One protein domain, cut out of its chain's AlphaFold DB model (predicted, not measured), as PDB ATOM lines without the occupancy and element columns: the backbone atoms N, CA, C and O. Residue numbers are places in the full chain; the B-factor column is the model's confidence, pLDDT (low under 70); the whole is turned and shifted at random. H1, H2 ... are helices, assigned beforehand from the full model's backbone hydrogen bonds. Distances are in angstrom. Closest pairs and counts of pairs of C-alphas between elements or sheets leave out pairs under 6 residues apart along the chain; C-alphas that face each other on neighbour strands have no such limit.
ATOM      1  N   GLU A 124      -0.889  22.283   4.791       83.62
ATOM      2  CA  GLU A 124      -2.293  22.027   5.128       83.62
ATOM      3  C   GLU A 124      -3.011  21.256   4.007       83.62
ATOM      4  O   GLU A 124      -3.664  20.254   4.271       83.62
ATOM      5  N   TYR A 125      -2.770  21.623   2.743       83.06
ATOM      6  CA  TYR A 125      -3.257  20.891   1.573       83.06
ATOM      7  C   TYR A 125      -2.710  19.465   1.507       83.06
ATOM      8  O   TYR A 125      -3.455  18.537   1.223       83.06
ATOM      9  N   LEU A 126      -1.413  19.273   1.758       82.69
ATOM     10  CA  LEU A 126      -0.787  17.949   1.767       82.69
ATOM     11  C   LEU A 126      -1.288  17.091   2.935       82.69
ATOM     12  O   LEU A 126      -1.437  15.884   2.770       82.69
ATOM     13  N   GLU A 127      -1.567  17.698   4.086       85.75
ATOM     14  CA  GLU A 127      -2.130  17.024   5.259       85.75
ATOM     15  C   GLU A 127      -3.589  16.609   5.021       85.75
ATOM     16  O   GLU A 127      -3.974  15.476   5.317       85.75
ATOM     17  N   GLU A 128      -4.375  17.462   4.360       88.88
ATOM     18  CA  GLU A 128      -5.713  17.117   3.877       88.88
ATOM     19  C   GLU A 128      -5.667  16.018   2.802       88.88
ATOM     20  O   GLU A 128      -6.436  15.062   2.864       88.88
ATOM     21  N   LEU A 129      -4.693  16.064   1.885       87.94
ATOM     22  CA  LEU A 129      -4.482  15.038   0.854       87.94
ATOM     23  C   LEU A 129      -3.980  13.692   1.424       87.94
ATOM     24  O   LEU A 129      -4.195  12.635   0.821       87.94
ATOM     25  N   LYS A 130      -3.305  13.710   2.582       83.94
ATOM     26  CA  LYS A 130      -2.932  12.503   3.341       83.94
ATOM     27  C   LYS A 130      -4.160  11.895   4.025       83.94
ATOM     28  O   LYS A 130      -4.291  10.673   4.053       83.94
ATOM     29  N   ARG A 131      -5.072  12.732   4.532       86.06
ATOM     30  CA  ARG A 131      -6.307  12.306   5.207       86.06
ATOM     31  C   ARG A 131      -7.387  11.818   4.234       86.06
ATOM     32  O   ARG A 131      -8.120  10.894   4.575       86.06
ATOM     33  N   ASP A 132      -7.465  12.401   3.039       86.44
ATOM     34  CA  ASP A 132      -8.450  12.056   2.011       86.44
ATOM     35  C   ASP A 132      -7.849  11.150   0.916       86.44
ATOM     36  O   ASP A 132      -6.939  11.533   0.179       86.44
ATOM     37  N   ASP A 133      -8.348   9.913   0.810       81.38
ATOM     38  CA  ASP A 133      -7.908   8.910  -0.179       81.38
ATOM     39  C   ASP A 133      -8.701   8.950  -1.494       81.38
ATOM     40  O   ASP A 133      -8.445   8.181  -2.424       81.38
ATOM     41  N   SER A 134      -9.669   9.862  -1.610       83.75
ATOM     42  CA  SER A 134     -10.469  10.000  -2.828       83.75
ATOM     43  C   SER A 134      -9.656  10.539  -4.019       83.75
ATOM     44  O   SER A 134     -10.006  10.294  -5.175       83.75
ATOM     45  N   ARG A 135      -8.515  11.202  -3.768       86.31
ATOM     46  CA  ARG A 135      -7.683  11.902  -4.773       86.31
ATOM     47  C   ARG A 135      -6.363  11.176  -5.075       86.31
ATOM     48  O   ARG A 135      -5.282  11.767  -5.050       86.31
ATOM     49  N   ARG A 136      -6.438   9.881  -5.407       85.75
ATOM     50  CA  ARG A 136      -5.267   9.000  -5.643       85.75
ATOM     51  C   ARG A 136      -4.235   9.528  -6.652       85.75
ATOM     52  O   ARG A 136      -3.040   9.333  -6.444       85.75
ATOM     53  N   LEU A 137      -4.666  10.204  -7.722       90.88
ATOM     54  CA  LEU A 137      -3.755  10.768  -8.735       90.88
ATOM     55  C   LEU A 137      -2.885  11.898  -8.176       90.88
ATOM     56  O   LEU A 137      -1.699  11.991  -8.485       90.88
ATOM     57  N   GLU A 138      -3.459  12.738  -7.323       86.00
ATOM     58  CA  GLU A 138      -2.726  13.838  -6.706       86.00
ATOM     59  C   GLU A 138      -1.781  13.325  -5.625       86.00
ATOM     60  O   GLU A 138      -0.642  13.776  -5.539       86.00
ATOM     61  N   ARG A 139      -2.199  12.310  -4.861       87.25
ATOM     62  CA  ARG A 139      -1.319  11.629  -3.907       87.25
ATOM     63  C   ARG A 139      -0.122  10.977  -4.599       87.25
ATOM     64  O   ARG A 139       0.994  11.078  -4.100       87.25
ATOM     65  N   TRP A 140      -0.334  10.356  -5.760       90.69
ATOM     66  CA  TRP A 140       0.759   9.814  -6.567       90.69
ATOM     67  C   TRP A 140       1.725  10.916  -7.021       90.69
ATOM     68  O   TRP A 140       2.936  10.763  -6.874       90.69
ATOM     69  N   PHE A 141       1.206  12.058  -7.480       91.25
ATOM     70  CA  PHE A 141       2.027  13.197  -7.895       91.25
ATOM     71  C   PHE A 141       2.865  13.779  -6.744       91.25
ATOM     72  O   PHE A 141       4.034  14.120  -6.930       91.25
ATOM     73  N   TYR A 142       2.294  13.850  -5.539       87.62
ATOM     74  CA  TYR A 142       2.959  14.380  -4.347       87.62
ATOM     75  C   TYR A 142       3.665  13.325  -3.486       87.62
ATOM     76  O   TYR A 142       4.180  13.667  -2.425       87.62
ATOM     77  N   SER A 143       3.759  12.073  -3.934       84.75
ATOM     78  CA  SER A 143       4.380  10.964  -3.190       84.75
ATOM     79  C   SER A 143       5.807  11.283  -2.723       84.75
ATOM     80  O   SER A 143       6.096  11.216  -1.531       84.75
ATOM     81  N   ASN A 144       6.652  11.783  -3.630       80.62
ATOM     82  CA  ASN A 144       8.026  12.215  -3.337       80.62
ATOM     83  C   ASN A 144       8.124  13.373  -2.322       80.62
ATOM     84  O   ASN A 144       9.182  13.597  -1.734       80.62
ATOM     85  N   TRP A 145       7.066  14.179  -2.181       78.81
ATOM     86  CA  TRP A 145       7.000  15.269  -1.201       78.81
ATOM     87  C   TRP A 145       6.446  14.787   0.140       78.81
ATOM     88  O   TRP A 145       6.946  15.219   1.176       78.81
ATOM     89  N   LEU A 146       5.465  13.883   0.118       76.00
ATOM     90  CA  LEU A 146       4.903  13.233   1.302       76.00
ATOM     91  C   LEU A 146       5.972  12.412   2.037       76.00
ATOM     92  O   LEU A 146       6.115  12.565   3.243       76.00
ATOM     93  N   GLU A 147       6.797  11.653   1.311       79.00
ATOM     94  CA  GLU A 147       7.890  10.846   1.882       79.00
ATOM     95  C   GLU A 147       8.944  11.692   2.618       79.00
ATOM     96  O   GLU A 147       9.501  11.273   3.630       79.00
ATOM     97  N   LYS A 148       9.185  12.919   2.137       70.56
ATOM     98  CA  LYS A 148      10.133  13.872   2.739       70.56
ATOM     99  C   LYS A 148       9.538  14.690   3.885       70.56
ATOM    100  O   LYS A 148      10.293  15.295   4.644       70.56
ATOM    101  N   MET A 149       8.212  14.785   3.949       65.81
ATOM    102  CA  MET A 149       7.486  15.541   4.968       65.81
ATOM    103  C   MET A 149       7.059  14.673   6.148       65.81
ATOM    104  O   MET A 149       6.764  15.249   7.193       65.81
ATOM    105  N   ASP A 150       7.019  13.342   6.010       65.88
ATOM    106  CA  ASP A 150       6.634  12.475   7.120       65.88
ATOM    107  C   ASP A 150       7.689  12.568   8.236       65.88
ATOM    108  O   ASP A 150       8.853  12.208   8.035       65.88
ATOM    109  N   PRO A 151       7.337  13.101   9.421       64.56
ATOM    110  CA  PRO A 151       8.292  13.207  10.513       64.56
ATOM    111  C   PRO A 151       8.779  11.820  10.944       64.56
ATOM    112  O   PRO A 151       9.936  11.689  11.322       64.56
ATOM    113  N   GLU A 152       7.950  10.779  10.816       55.53
ATOM    114  CA  GLU A 152       8.298   9.408  11.202       55.53
ATOM    115  C   GLU A 152       9.446   8.819  10.365       55.53
ATOM    116  O   GLU A 152      10.373   8.253  10.937       55.53
ATOM    117  N   THR A 153       9.489   9.028   9.042       55.94
ATOM    118  CA  THR A 153      10.608   8.544   8.205       55.94
ATOM    119  C   THR A 153      11.911   9.293   8.473       55.94
ATOM    120  O   THR A 153      12.992   8.726   8.308       55.94
ATOM    121  N   LYS A 154      11.839  10.543   8.948       55.25
ATOM    122  CA  LYS A 154      13.021  11.306   9.371       55.25
ATOM    123  C   LYS A 154      13.667  10.744  10.643       55.25
ATOM    124  O   LYS A 154      14.881  10.867  10.795       55.25
ATOM    125  N   TYR A 155      12.885  10.154  11.548       47.91
ATOM    126  CA  TYR A 155      13.422   9.488  12.739       47.91
ATOM    127  C   TYR A 155      13.899   8.070  12.418       47.91
ATOM    128  O   TYR A 155      14.990   7.702  12.838       47.91
ATOM    129  N   LEU A 156      13.169   7.337  11.574       53.12
ATOM    130  CA  LEU A 156      13.550   5.975  11.195       53.12
ATOM    131  C   LEU A 156      14.884   5.934  10.438       53.12
ATOM    132  O   LEU A 156      15.781   5.212  10.849       53.12
ATOM    133  N   LEU A 157      15.091   6.788   9.428       52.09
ATOM    134  CA  LEU A 157      16.362   6.832   8.680       52.09
ATOM    135  C   LEU A 157      17.568   7.285   9.521       52.09
ATOM    136  O   LEU A 157      18.709   7.038   9.137       52.09
ATOM    137  N   ARG A 158      17.337   7.944  10.661       47.09
ATOM    138  CA  ARG A 158      18.402   8.382  11.570       47.09
ATOM    139  C   ARG A 158      18.860   7.263  12.496       47.09
ATOM    140  O   ARG A 158      20.058   7.164  12.751       47.09
ATOM    141  N   ASP A 159      17.940   6.410  12.928       52.97
ATOM    142  CA  ASP A 159      18.285   5.224  13.710       52.97
ATOM    143  C   ASP A 159      19.044   4.202  12.847       52.97
ATOM    144  O   ASP A 159      19.940   3.519  13.345       52.97
ATOM    145  N   GLU A 160      18.774   4.135  11.537       52.75
ATOM    146  CA  GLU A 160      19.493   3.218  10.638       52.75
ATOM    147  C   GLU A 160      20.899   3.719  10.278       52.75
ATOM    148  O   GLU A 160      21.809   2.907  10.133       52.75
ATOM    149  N   GLU A 161      21.110   5.037  10.162       53.62
ATOM    150  CA  GLU A 161      22.433   5.614   9.884       53.62
ATOM    151  C   GLU A 161      23.340   5.573  11.125       53.62
ATOM    152  O   GLU A 161      24.479   5.116  11.013       53.62
ATOM    153  N   SER A 162      22.821   5.876  12.326       47.78
ATOM    154  CA  SER A 162      23.610   5.725  13.561       47.78
ATOM    155  C   SER A 162      23.897   4.257  13.898       47.78
ATOM    156  O   SER A 162      24.963   3.946  14.414       47.78
ATOM    157  N   SER A 163      22.994   3.328  13.561       51.22
ATOM    158  CA  SER A 163      23.235   1.887  13.757       51.22
ATOM    159  C   SER A 163      24.191   1.282  12.719       51.22
ATOM    160  O   SER A 163      24.711   0.184  12.924       51.22
ATOM    161  N   ARG A 164      24.434   1.965  11.590       51.28
ATOM    162  CA  ARG A 164      25.338   1.493  10.527       51.28
ATOM    163  C   ARG A 164      26.768   2.005  10.699       51.28
ATOM    164  O   ARG A 164      27.695   1.315  10.274       51.28
TER     165      ARG A 164
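AT A GLANCE: This is residues 124 to 164 of the 238 residues of an uncharacterized protein of Tetraselmis sp. GSL018 (UniProt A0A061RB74). Three short helices, H1, H2 and H3, form a small loose cluster at one end, the chain turning between one helix and the next, and the longest helix, H4, sticks out from it as a single straight arm. The arm, with residues 150 to 164 standing free, makes much of the length. The printed part has 41 residues with four named helices in the order H1, H2, H3, H4 and no named strand, and its class is all helix. It is loose, with a radius of gyration of the C-alphas of 12.8 A, and the C-alphas span 39 by 16 by 12 A.

IN THESE COORDINATES: The printed part begins with H1, residues 124 to 131, 10.5 A from first to last C-alpha; C-alpha 124 is at (-2.293, 22.027, 5.128). H2 follows with residues 136 to 141, 8.7 A long, and H3 with residues 143 to 149, 9.9 A long; C-alpha 143 is at (4.380, 10.964, -3.190). H4, residues 151 to 164, measures 20.7 A and ends at C-alpha 164, at (25.338, 1.493, 10.527).

HOW THE PARTS SIT: H1 and H2 touch only at the corner by their link, and only just, with 3 pairs of C-alphas within 8 A; the closest C-alphas are those of Leu 129 and Arg 139, 6.7 A apart. They run opposite ways at a steep tilt of 49 degrees. H2 and H3 meet only through their link, Tyr 142. H1 and H3 are close but not clearly touching, their closest C-alphas being those of Leu 126 and Leu 146, 7.4 A apart; they run opposite ways at a steep tilt of 68 degrees, only just short of about perpendicular. H3 and H4 are close but not clearly touching, with the C-alphas of Glu 147 and Thr 153 closest at 7.3 A, and their lines stand about perpendicular, at 78 degrees. H4 is apart from H1 and from H2. In H1 and H2 every O i to N i+4 pair is within hydrogen-bond range; in H3 2 of 3 are, and in H4 9 of 10.

THE WHOLE: The two C-alphas farthest apart are those of Ser 134 and Arg 164, 39.2 A, while the first and last printed C-alphas are 34.8 A apart. The printed part has no cut, and its three links are tight, with 4, 1 and 1 residues. Residues 131 to 137 also stand free. The mean pLDDT of the printed part is 72.7; residues 149 to 164 are under 70, and the mean over H4 is 53.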